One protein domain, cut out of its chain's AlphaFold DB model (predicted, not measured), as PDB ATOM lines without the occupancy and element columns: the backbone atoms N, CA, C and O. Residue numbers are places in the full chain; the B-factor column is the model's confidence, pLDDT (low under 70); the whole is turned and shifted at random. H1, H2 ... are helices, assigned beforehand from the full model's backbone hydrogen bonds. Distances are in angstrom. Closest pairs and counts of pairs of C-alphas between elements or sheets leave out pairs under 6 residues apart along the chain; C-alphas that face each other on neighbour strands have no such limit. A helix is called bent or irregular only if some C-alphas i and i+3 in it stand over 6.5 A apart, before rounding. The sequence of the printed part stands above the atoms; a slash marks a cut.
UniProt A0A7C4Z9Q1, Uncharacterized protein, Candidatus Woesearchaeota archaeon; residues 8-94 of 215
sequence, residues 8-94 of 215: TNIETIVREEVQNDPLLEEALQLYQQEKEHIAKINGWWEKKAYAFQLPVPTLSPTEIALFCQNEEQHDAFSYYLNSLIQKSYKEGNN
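What this domain is: This is residues 8 to 94 of the 215 residues of an uncharacterized protein of Candidatus Woesearchaeota archaeon (UniProt A0A7C4Z9Q1). A long kinked helix, H2, runs along one side of an elongated body, and three shorter helices sit in a row beside it: H4 near its beginning, H5 crossing it near its middle, and H3 folded back along its end as a hairpin. H1 lies beyond the H4 end, where residues 8 to 13 stick out. The printed part has 87 residues with five named helices, H1 to H5 in order along the chain, and no named strand; its class is all helix. The whole is compact, with a radius of gyration of the C-alphas of 13.3 A, and spans 45 by 28 by 17 A.

Where its parts are: H2, residues 22 to 40, is the longest helix, 28.1 A from C-alpha 22 at (226.836, 233.388, 203.386) to C-alpha 40 at (210.715, 225.661, 181.732). It has a kink of 40 degrees near residue 34 and is irregular: C-alphas 33 and 36 are 7.3 A apart. H5, residues 77 to 90, is 20.2 A long and ends with C-alpha 90 at (234.746, 217.702, 194.003). H3, residues 44 to 51, measures 10.9 A, and H4, residues 61 to 67, measures 9.8 A. H1, residues 10 to 18, measures 12.4 A and begins with C-alpha 10 at (213.681, 223.995, 216.596).

How they stand to each other: H2 is the hub, touching H3, H4 and H5. With residues 38 to 39 alone it touches H3, and the two form a helical hairpin; their closest C-alphas, of Ile 38 and Lys 47, are 5.7 A apart, at a shallow tilt of 32 degrees, only just short of steep, opposite ways. With residues 24 to 28 alone H2 touches H4, the closest C-alphas being those of Leu 24 and Glu 63 at 6.2 A, at a steep tilt of 55 degrees. H2 and H5 only just touch, with 3 pairs of C-alphas within 8 A; the closest are those of Tyr 31 and Tyr 80 at 7.0 A, and the tilt is steep at 46 degrees. H5 also touches H3, with residues 79 to 83 alone; the closest C-alphas, of Ala 51 and Tyr 80, are 5.5 A apart. H4 and H5 are close but not clearly touching, the closest C-alphas being those of Ile 64 and Ile 85 at 7.5 A. H1 touches no helix but is near H4, with the closest C-alphas, of Val 18 and Leu 66, 7.5 A apart. H1 is apart from H3 and from H5. In H1, H3, H4 and H5 every O i to N i+4 pair is within hydrogen-bond range; in H2, 13 of 15 are.

The domain as a whole: The two C-alphas farthest apart, those of Thr 8 and Asn 42, are 44.8 A apart. The printed part has no cut, and no link is long. The mean pLDDT of the printed part is 88.1; residues 8 to 19 and residue 71 are under 70.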
ATOM      1  N   THR A   8     212.632 225.385 223.357       47.06
ATOM      2  CA  THR A   8     213.087 226.268 222.283       47.06
ATOM      3  C   THR A   8     212.636 225.653 220.964       47.06
ATOM      4  O   THR A   8     212.889 224.476 220.704       47.06
ATOM      5  N   ASN A   9     211.888 226.421 220.176       52.44
ATOM      6  CA  ASN A   9     211.293 225.952 218.937       52.44
ATOM      7  C   ASN A   9     212.421 225.686 217.924       52.44
ATOM      8  O   ASN A   9     213.163 226.605 217.584       52.44
ATOM      9  N   ILE A  10     212.587 224.434 217.487       53.88
ATOM     10  CA  ILE A  10     213.681 223.995 216.596       53.88
ATOM     11  C   ILE A  10     213.712 224.833 215.305       53.88
ATOM     12  O   ILE A  10     214.783 225.186 214.823       53.88
ATOM     13  N   GLU A  11     212.543 225.250 214.812       50.03
ATOM     14  CA  GLU A  11     212.394 226.145 213.658       50.03
ATOM     15  C   GLU A  11     213.092 227.505 213.837       50.03
ATOM     16  O   GLU A  11     213.591 228.077 212.871       50.03
ATOM     17  N   THR A  12     213.149 228.034 215.063       50.94
ATOM     18  CA  THR A  12     213.804 229.318 215.352       50.94
ATOM     19  C   THR A  12     215.326 229.182 215.323       50.94
ATOM     20  O   THR A  12     215.992 230.052 214.777       50.94
ATOM     21  N   ILE A  13     215.864 228.061 215.816       54.28
ATOM     22  CA  ILE A  13     217.310 227.782 215.804       54.28
ATOM     23  C   ILE A  13     217.803 227.566 214.368       54.28
ATOM     24  O   ILE A  13     218.799 228.158 213.970       54.28
ATOM     25  N   VAL A  14     217.063 226.796 213.558       56.66
ATOM     26  CA  VAL A  14     217.407 226.575 212.142       56.66
ATOM     27  C   VAL A  14     217.402 227.894 211.366       56.66
ATOM     28  O   VAL A  14     218.304 228.137 210.572       56.66
ATOM     29  N   ARG A  15     216.439 228.793 211.615       54.72
ATOM     30  CA  ARG A  15     216.412 230.112 210.955       54.72
ATOM     31  C   ARG A  15     217.577 231.018 211.369       54.72
ATOM     32  O   ARG A  15     218.092 231.729 210.512       54.72
ATOM     33  N   GLU A  16     218.005 230.983 212.631       57.03
ATOM     34  CA  GLU A  16     219.151 231.766 213.121       57.03
ATOM     35  C   GLU A  16     220.504 231.226 212.621       57.03
ATOM     36  O   GLU A  16     221.397 232.017 212.308       57.03
ATOM     37  N   GLU A  17     220.660 229.904 212.493       58.47
ATOM     38  CA  GLU A  17     221.858 229.289 211.899       58.47
ATOM     39  C   GLU A  17     221.940 229.559 210.387       58.47
ATOM     40  O   GLU A  17     223.003 229.922 209.889       58.47
ATOM     41  N   VAL A  18     220.811 229.481 209.669       59.16
ATOM     42  CA  VAL A  18     220.734 229.786 208.226       59.16
ATOM     43  C   VAL A  18     221.027 231.263 207.935       59.16
ATOM     44  O   VAL A  18     221.641 231.569 206.919       59.16
ATOM     45  N   GLN A  19     220.631 232.190 208.814       58.69
ATOM     46  CA  GLN A  19     220.827 233.632 208.605       58.69
ATOM     47  C   GLN A  19     222.285 234.110 208.687       58.69
ATOM     48  O   GLN A  19     222.546 235.265 208.364       58.69
ATOM     49  N   ASN A  20     223.226 233.264 209.116       74.50
ATOM     50  CA  ASN A  20     224.629 233.653 209.287       74.50
ATOM     51  C   ASN A  20     225.604 232.892 208.375       74.50
ATOM     52  O   ASN A  20     226.814 233.091 208.501       74.50
ATOM     53  N   ASP A  21     225.107 232.050 207.466       90.38
ATOM     54  CA  ASP A  21     225.945 231.318 206.519       90.38
ATOM     55  C   ASP A  21     225.851 231.940 205.110       90.38
ATOM     56  O   ASP A  21     224.851 231.743 204.409       90.38
ATOM     57  N   PRO A  22     226.879 232.692 204.667       93.19
ATOM     58  CA  PRO A  22     226.836 233.388 203.386       93.19
ATOM     59  C   PRO A  22     226.800 232.435 202.185       93.19
ATOM     60  O   PRO A  22     226.237 232.798 201.155       93.19
ATOM     61  N   LEU A  23     227.370 231.228 202.294       95.44
ATOM     62  CA  LEU A  23     227.374 230.259 201.195       95.44
ATOM     63  C   LEU A  23     226.004 229.600 201.051       95.44
ATOM     64  O   LEU A  23     225.519 229.409 199.934       95.44
ATOM     65  N   LEU A  24     225.352 229.283 202.172       94.94
ATOM     66  CA  LEU A  24     223.984 228.779 202.154       94.94
ATOM     67  C   LEU A  24     223.004 229.836 201.630       94.94
ATOM     68  O   LEU A  24     222.127 229.509 200.827       94.94
ATOM     69  N   GLU A  25     223.161 231.098 202.038       93.44
ATOM     70  CA  GLU A  25     222.348 232.199 201.519       93.44
ATOM     71  C   GLU A  25     222.549 232.375 200.006       93.44
ATOM     72  O   GLU A  25     221.566 232.437 199.266       93.44
ATOM     73  N   GLU A  26     223.796 232.369 199.528       95.44
ATOM     74  CA  GLU A  26     224.122 232.399 198.099       95.44
ATOM     75  C   GLU A  26     223.457 231.235 197.347       95.44
ATOM     76  O   GLU A  26     222.804 231.445 196.320       95.44
ATOM     77  N   ALA A  27     223.544 230.011 197.880       96.12
ATOM     78  CA  ALA A  27     222.936 228.828 197.275       96.12
ATOM     79  C   ALA A  27     221.412 228.951 197.165       96.12
ATOM     80  O   ALA A  27     220.835 228.562 196.144       96.12
ATOM     81  N   LEU A  28     220.760 229.473 198.207       94.69
ATOM     82  CA  LEU A  28     219.317 229.700 198.245       94.69
ATOM     83  C   LEU A  28     218.894 230.796 197.267       94.69
ATOM     84  O   LEU A  28     217.931 230.603 196.527       94.69
ATOM     85  N   GLN A  29     219.612 231.918 197.221       94.62
ATOM     86  CA  GLN A  29     219.327 233.010 196.290       94.62
ATOM     87  C   GLN A  29     219.465 232.553 194.834       94.62
ATOM     88  O   GLN A  29     218.565 232.805 194.032       94.62
ATOM     89  N   LEU A  30     220.538 231.830 194.501       96.06
ATOM     90  CA  LEU A  30     220.744 231.300 193.155       96.06
ATOM     91  C   LEU A  30     219.668 230.267 192.783       96.06
ATOM     92  O   LEU A  30     219.114 230.330 191.688       96.06
ATOM     93  N   TYR A  31     219.286 229.370 193.699       95.69
ATOM     94  CA  TYR A  31     218.168 228.449 193.460       95.69
ATOM     95  C   TYR A  31     216.866 229.203 193.155       95.69
ATOM     96  O   TYR A  31     216.166 228.869 192.202       95.69
ATOM     97  N   GLN A  32     216.551 230.244 193.926       94.38
ATOM     98  CA  GLN A  32     215.344 231.048 193.726       94.38
ATOM     99  C   GLN A  32     215.335 231.777 192.375       94.38
ATOM    100  O   GLN A  32     214.282 231.894 191.750       94.38
ATOM    101  N   GLN A  33     216.502 232.218 191.903       95.19
ATOM    102  CA  GLN A  33     216.660 232.836 190.584       95.19
ATOM    103  C   GLN A  33     216.478 231.821 189.447       95.19
ATOM    104  O   GLN A  33     215.849 232.138 188.437       95.19
ATOM    105  N   GLU A  34     216.975 230.594 189.621       95.56
ATOM    106  CA  GLU A  34     217.061 229.609 188.537       95.56
ATOM    107  C   GLU A  34     215.912 228.594 188.492       95.56
ATOM    108  O   GLU A  34     215.664 227.996 187.440       95.56
ATOM    109  N   LYS A  35     215.161 228.393 189.585       94.25
ATOM    110  CA  LYS A  35     214.132 227.336 189.678       94.25
ATOM    111  C   LYS A  35     213.092 227.400 188.555       94.25
ATOM    112  O   LYS A  35     212.741 226.369 187.983       94.25
ATOM    113  N   GLU A  36     212.653 228.604 188.186       94.19
ATOM    114  CA  GLU A  36     211.677 228.832 187.112       94.19
ATOM    115  C   GLU A  36     212.261 228.575 185.721       94.19
ATOM    116  O   GLU A  36     211.560 228.124 184.815       94.19
ATOM    117  N   HIS A  37     213.549 228.861 185.531       94.94
ATOM    118  CA  HIS A  37     214.228 228.575 184.276       94.94
ATOM    119  C   HIS A  37     214.386 227.065 184.104       94.94
ATOM    120  O   HIS A  37     213.922 226.516 183.105       94.94
ATOM    121  N   ILE A  38     214.929 226.378 185.114       93.94
ATOM    122  CA  ILE A  38     215.062 224.915 185.121       93.94
ATOM    123  C   ILE A  38     213.700 224.259 184.864       93.94
ATOM    124  O   ILE A  38     213.599 223.333 184.062       93.94
ATOM    125  N   ALA A  39     212.629 224.753 185.488       91.81
ATOM    126  CA  ALA A  39     211.281 224.225 185.293       91.81
ATOM    127  C   ALA A  39     210.804 224.293 183.830       91.81
ATOM    128  O   ALA A  39     210.172 223.342 183.359       91.81
ATOM    129  N   LYS A  40     211.134 225.380 183.119       94.25
ATOM    130  CA  LYS A  40     210.715 225.661 181.732       94.25
ATOM    131  C   LYS A  40     211.540 224.953 180.664       94.25
ATOM    132  O   LYS A  40     211.107 224.910 179.514       94.25
ATOM    133  N   ILE A  41     212.718 224.430 181.005       94.44
ATOM    134  CA  ILE A  41     213.521 223.661 180.055       94.44
ATOM    135  C   ILE A  41     212.730 222.414 179.645       94.44
ATOM    136  O   ILE A  41     212.311 221.615 180.483       94.44
ATOM    137  N   ASN A  42     212.511 222.255 178.342       90.25
ATOM    138  CA  ASN A  42     211.857 221.073 177.804       90.25
ATOM    139  C   ASN A  42     212.860 219.929 177.766       90.25
ATOM    140  O   ASN A  42     213.916 220.070 177.162       90.25
ATOM    141  N   GLY A  43     212.487 218.809 178.377       89.94
ATOM    142  CA  GLY A  43     213.296 217.604 178.388       89.94
ATOM    143  C   GLY A  43     214.143 217.452 179.649       89.94
ATOM    144  O   GLY A  43     214.647 218.389 180.268       89.94
ATOM    145  N   TRP A  44     214.206 216.204 180.091       86.88
ATOM    146  CA  TRP A  44     214.818 215.820 181.352       86.88
ATOM    147  C   TRP A  44     216.345 215.928 181.329       86.88
ATOM    148  O   TRP A  44     216.968 216.280 182.330       86.88
ATOM    149  N   TRP A  45     216.957 215.635 180.179       87.62
ATOM    150  CA  TRP A  45     218.408 215.638 180.025       87.62
ATOM    151  C   TRP A  45     218.958 217.066 179.948       87.62
ATOM    152  O   TRP A  45     219.999 217.354 180.537       87.62
ATOM    153  N   GLU A  46     218.230 217.981 179.313       93.94
ATOM    154  CA  GLU A  46     218.560 219.400 179.226       93.94
ATOM    155  C   GLU A  46     218.504 220.066 180.603       93.94
ATOM    156  O   GLU A  46     219.425 220.804 180.954       93.94
ATOM    157  N   LYS A  47     217.473 219.769 181.417       93.81
ATOM    158  CA  LYS A  47     217.350 220.283 182.796       93.81
ATOM    159  C   LYS A  47     218.579 219.950 183.630       93.81
ATOM    160  O   LYS A  47     219.155 220.827 184.272       93.81
ATOM    161  N   LYS A  48     219.003 218.684 183.584       90.25
ATOM    162  CA  LYS A  48     220.206 218.212 184.278       90.25
ATOM    163  C   LYS A  48     221.459 218.889 183.743       90.25
ATOM    164  O   LYS A  48     222.220 219.451 184.521       90.25
ATOM    165  N   ALA A  49     221.669 218.855 182.427       93.88
ATOM    166  CA  ALA A  49     222.861 219.423 181.806       93.88
ATOM    167  C   ALA A  49     223.022 220.907 182.153       93.88
ATOM    168  O   ALA A  49     224.129 221.342 182.463       93.88
ATOM    169  N   TYR A  50     221.916 221.652 182.155       96.44
ATOM    170  CA  TYR A  50     221.878 223.039 182.590       96.44
ATOM    171  C   TYR A  50     222.215 223.187 184.076       96.44
ATOM    172  O   TYR A  50     223.138 223.920 184.423       96.44
ATOM    173  N   ALA A  51     221.534 222.446 184.958       95.56
ATOM    174  CA  ALA A  51     221.760 222.543 186.397       95.56
ATOM    175  C   ALA A  51     223.219 222.251 186.784       95.56
ATOM    176  O   ALA A  51     223.766 222.932 187.649       95.56
ATOM    177  N   PHE A  52     223.880 221.277 186.148       95.25
ATOM    178  CA  PHE A  52     225.288 220.936 186.418       95.25
ATOM    179  C   PHE A  52     226.294 221.988 185.917       95.25
ATOM    180  O   PHE A  52     227.469 221.927 186.286       95.25
ATOM    181  N   GLN A  53     225.857 222.937 185.084       96.50
ATOM    182  CA  GLN A  53     226.663 224.068 184.614       96.50
ATOM    183  C   GLN A  53     226.477 225.326 185.468       96.50
ATOM    184  O   GLN A  53     227.234 226.282 185.296       96.50
ATOM    185  N   LEU A  54     225.493 225.342 186.374       96.31
ATOM    186  CA  LEU A  54     225.266 226.483 187.250       96.31
ATOM    187  C   LEU A  54     226.485 226.726 188.154       96.31
ATOM    188  O   LEU A  54     227.098 225.766 188.640       96.31
ATOM    189  N   PRO A  55     226.829 227.997 188.422       97.06
ATOM    190  CA  PRO A  55     227.943 228.366 189.287       97.06
ATOM    191  C   PRO A  55     227.552 228.221 190.766       97.06
ATOM    192  O   PRO A  55     227.588 229.183 191.523       97.06
ATOM    193  N   VAL A  56     227.132 227.024 191.175       97.62
ATOM    194  CA  VAL A  56     226.685 226.773 192.547       97.62
ATOM    195  C   VAL A  56     227.855 226.876 193.538       97.62
ATOM    196  O   VAL A  56     228.974 226.449 193.207       97.62
ATOM    197  N   PRO A  57     227.628 227.404 194.754       97.88
ATOM    198  CA  PRO A  57     228.661 227.444 195.778       97.88
ATOM    199  C   PRO A  57     229.023 226.030 196.247       97.88
ATOM    200  O   PRO A  57     228.292 225.055 196.052       97.88
ATOM    201  N   THR A  58     230.193 225.915 196.871       98.12
ATOM    202  CA  THR A  58     230.593 224.682 197.557       98.12
ATOM    203  C   THR A  58     230.014 224.721 198.953       98.12
ATOM    204  O   THR A  58     230.360 225.624 199.704       98.12
ATOM    205  N   LEU A  59     229.188 223.739 199.297       97.75
ATOM    206  CA  LEU A  59     228.573 223.652 200.611       97.75
ATOM    207  C   LEU A  59     229.182 222.508 201.426       97.75
ATOM    208  O   LEU A  59     229.551 221.452 200.895       97.75
ATOM    209  N   SER A  60     229.276 222.690 202.738       97.94
ATOM    210  CA  SER A  60     229.541 221.589 203.658       97.94
ATOM    211  C   SER A  60     228.362 220.602 203.679       97.94
ATOM    212  O   SER A  60     227.237 220.942 203.300       97.94
ATOM    213  N   PRO A  61     228.555 219.354 204.144       97.88
ATOM    214  CA  PRO A  61     227.437 218.432 204.296       97.88
ATOM    215  C   PRO A  61     226.307 218.941 205.193       97.88
ATOM    216  O   PRO A  61     225.144 218.641 204.927       97.88
ATOM    217  N   THR A  62     226.643 219.713 206.230       95.94
ATOM    218  CA  THR A  62     225.661 220.334 207.126       95.94
ATOM    219  C   THR A  62     224.868 221.416 206.400       95.94
ATOM    220  O   THR A  62     223.644 221.426 206.488       95.94
ATOM    221  N   GLU A  63     225.530 222.272 205.622       96.19
ATOM    222  CA  GLU A  63     224.863 223.291 204.801       96.19
ATOM    223  C   GLU A  63     223.924 222.670 203.762       96.19
ATOM    224  O   GLU A  63     222.796 223.132 203.609       96.19
ATOM    225  N   ILE A  64     224.324 221.579 203.095       97.50
ATOM    226  CA  ILE A  64     223.419 220.852 202.188       97.50
ATOM    227  C   ILE A  64     222.218 220.282 202.954       97.50
ATOM    228  O   ILE A  64     221.088 220.368 202.473       97.50
ATOM    229  N   ALA A  65     222.427 219.722 204.148       96.12
ATOM    230  CA  ALA A  65     221.330 219.213 204.968       96.12
ATOM    231  C   ALA A  65     220.326 220.322 205.342       96.12
ATOM    232  O   ALA A  65     219.115 220.087 205.295       96.12
ATOM    233  N   LEU A  66     220.823 221.523 205.661       94.06
ATOM    234  CA  LEU A  66     220.014 222.716 205.932       94.06
ATOM    235  C   LEU A  66     219.296 223.219 204.673       94.06
ATOM    236  O   LEU A  66     218.101 223.501 204.734       94.06
ATOM    237  N   PHE A  67     219.974 223.256 203.521       94.75
ATOM    238  CA  PHE A  67     219.366 223.596 202.230       94.75
ATOM    239  C   PHE A  67     218.155 222.699 201.928       94.75
ATOM    240  O   PHE A  67     217.104 223.181 201.505       94.75
ATOM    241  N   CYS A  68     218.257 221.399 202.228       94.44
ATOM    242  CA  CYS A  68     217.168 220.434 202.060       94.44
ATOM    243  C   CYS A  68     215.948 220.669 202.965       94.44
ATOM    244  O   CYS A  68     214.885 220.122 202.672       94.44
ATOM    245  N   GLN A  69     216.066 221.463 204.035       90.44
ATOM    246  CA  GLN A  69     214.930 221.831 204.892       90.44
ATOM    247  C   GLN A  69     214.140 223.040 204.371       90.44
ATOM    248  O   GLN A  69     213.149 223.422 204.990       90.44
ATOM    249  N   ASN A  70     214.543 223.659 203.255       81.88
ATOM    250  CA  ASN A  70     213.817 224.802 202.704       81.88
ATOM    251  C   ASN A  70     212.379 224.414 202.297       81.88
ATOM    252  O   ASN A  70     212.170 223.357 201.701       81.88
ATOM    253  N   GLU A  71     211.401 225.268 202.610       65.75
ATOM    254  CA  GLU A  71     209.967 225.014 202.397       65.75
ATOM    255  C   GLU A  71     209.529 225.098 200.916       65.75
ATOM    256  O   GLU A  71     208.536 224.477 200.541       65.75
ATOM    257  N   GLU A  72     210.265 225.798 200.042       75.94
ATOM    258  CA  GLU A  72     209.900 225.990 198.627       75.94
ATOM    259  C   GLU A  72     210.580 224.987 197.681       75.94
ATOM    260  O   GLU A  72     211.414 225.326 196.828       75.94
ATOM    261  N   GLN A  73     210.204 223.720 197.809       75.75
ATOM    262  CA  GLN A  73     210.745 222.649 196.971       75.75
ATOM    263  C   GLN A  73     209.884 222.499 195.704       75.75
ATOM    264  O   GLN A  73     208.712 222.138 195.776       75.75
ATOM    265  N   HIS A  74     210.465 222.829 194.546       80.44
ATOM    266  CA  HIS A  74     209.833 222.785 193.220       80.44
ATOM    267  C   HIS A  74     210.305 221.546 192.437       80.44
ATOM    268  O   HIS A  74     211.334 220.972 192.776       80.44
ATOM    269  N   ASP A  75     209.673 221.200 191.312       80.25
ATOM    270  CA  ASP A  75     210.129 220.128 190.399       80.25
ATOM    271  C   ASP A  75     211.591 220.293 189.921       80.25
ATOM    272  O   ASP A  75     212.225 219.353 189.453       80.25
ATOM    273  N   ALA A  76     212.139 221.506 190.022       88.56
ATOM    274  CA  ALA A  76     213.520 221.824 189.663       88.56
ATOM    275  C   ALA A  76     214.537 221.505 190.777       88.56
ATOM    276  O   ALA A  76     215.745 221.492 190.528       88.56
ATOM    277  N   PHE A  77     214.056 221.280 192.001       95.00
ATOM    278  CA  PHE A  77     214.855 221.203 193.218       95.00
ATOM    279  C   PHE A  77     215.922 220.109 193.143       95.00
ATOM    280  O   PHE A  77     217.095 220.386 193.390       95.00
ATOM    281  N   SER A  78     215.549 218.897 192.725       95.62
ATOM    282  CA  SER A  78     216.489 217.776 192.618       95.62
ATOM    283  C   SER A  78     217.655 218.063 191.685       95.62
ATOM    284  O   SER A  78     218.787 217.727 192.017       95.62
ATOM    285  N   TYR A  79     217.421 218.712 190.540       95.88
ATOM    286  CA  TYR A  79     218.502 219.008 189.597       95.88
ATOM    287  C   TYR A  79     219.521 219.972 190.204       95.88
ATOM    288  O   TYR A  79     220.722 219.738 190.097       95.88
ATOM    289  N   TYR A  80     219.044 221.013 190.888       96.88
ATOM    290  CA  TYR A  80     219.910 221.972 191.566       96.88
ATOM    291  C   TYR A  80     220.666 221.333 192.741       96.88
ATOM    292  O   TYR A  80     221.880 221.503 192.875       96.88
ATOM    293  N   LEU A  81     219.975 220.532 193.557       97.75
ATOM    294  CA  LEU A  81     220.578 219.812 194.678       97.75
ATOM    295  C   LEU A  81     221.668 218.835 194.215       97.75
ATOM    296  O   LEU A  81     222.730 218.760 194.831       97.75
ATOM    297  N   ASN A  82     221.445 218.119 193.111       97.88
ATOM    298  CA  ASN A  82     222.444 217.214 192.543       97.88
ATOM    299  C   ASN A  82     223.726 217.968 192.161       97.88
ATOM    300  O   ASN A  82     224.823 217.471 192.425       97.88
ATOM    301  N   SER A  83     223.606 219.186 191.620       98.00
ATOM    302  CA  SER A  83     224.752 220.051 191.324       98.00
ATOM    303  C   SER A  83     225.496 220.493 192.578       98.00
ATOM    304  O   SER A  83     226.725 220.406 192.604       98.00
ATOM    305  N   LEU A  84     224.780 220.910 193.631       98.31
ATOM    306  CA  LEU A  84     225.385 221.272 194.920       98.31
ATOM    307  C   LEU A  84     226.174 220.104 195.515       98.31
ATOM    308  O   LEU A  84     227.332 220.269 195.908       98.31
ATOM    309  N   ILE A  85     225.577 218.910 195.532       98.62
ATOM    310  CA  ILE A  85     226.221 217.686 196.021       98.62
ATOM    311  C   ILE A  85     227.461 217.376 195.180       98.62
ATOM    312  O   ILE A  85     228.537 217.144 195.729       98.62
ATOM    313  N   GLN A  86     227.345 217.411 193.850       98.38
ATOM    314  CA  GLN A  86     228.459 217.095 192.961       98.38
ATOM    315  C   GLN A  86     229.612 218.096 193.091       98.38
ATOM    316  O   GLN A  86     230.776 217.687 193.054       98.38
ATOM    317  N   LYS A  87     229.309 219.394 193.204       98.44
ATOM    318  CA  LYS A  87     230.307 220.449 193.402       98.44
ATOM    319  C   LYS A  87     231.014 220.262 194.739       98.44
ATOM    320  O   LYS A  87     232.236 220.195 194.761       98.44
ATOM    321  N   SER A  88     230.256 220.064 195.811       98.56
ATOM    322  CA  SER A  88     230.790 219.845 197.159       98.56
ATOM    323  C   SER A  88     231.660 218.590 197.240       98.56
ATOM    324  O   SER A  88     232.727 218.605 197.851       98.56
ATOM    325  N   TYR A  89     231.267 217.527 196.538       98.62
ATOM    326  CA  TYR A  89     232.071 216.318 196.397       98.62
ATOM    327  C   TYR A  89     233.423 216.547 195.728       98.62
ATOM    328  O   TYR A  89     234.434 216.031 196.207       98.62
ATOM    329  N   LYS A  90     233.478 217.363 194.671       98.00
ATOM    330  CA  LYS A  90     234.746 217.702 194.003       98.00
ATOM    331  C   LYS A  90     235.716 218.458 194.917       98.00
ATOM    332  O   LYS A  90     236.919 218.357 194.707       98.00
ATOM    333  N   GLU A  91     235.207 219.147 195.935       98.06
ATOM    334  CA  GLU A  91     236.006 219.838 196.957       98.06
ATOM    335  C   GLU A  91     236.299 218.958 198.192       98.06
ATOM    336  O   GLU A  91     236.830 219.429 199.194       98.06
ATOM    337  N   GLY A  92     235.972 217.661 198.132       98.06
ATOM    338  CA  GLY A  92     236.329 216.664 199.144       98.06
ATOM    339  C   GLY A  92     235.200 216.250 200.094       98.06
ATOM    340  O   GLY A  92     235.390 215.306 200.865       98.06
ATOM    341  N   ASN A  93     234.018 216.873 200.024       98.38
ATOM    342  CA  ASN A  93     232.869 216.502 200.860       98.38
ATOM    343  C   ASN A  93     232.160 215.259 200.308       98.38
ATOM    344  O   ASN A  93     231.509 215.319 199.276       98.38
ATOM    345  N   ASN A  94     232.212 214.120 200.995       98.00
ATOM    346  CA  ASN A  94     231.665 212.870 200.453       98.00
ATOM    347  C   ASN A  94     230.648 212.163 201.351       98.00
ATOM    348  O   ASN A  94     230.341 211.006 201.085       98.00
TER     349      ASN A  94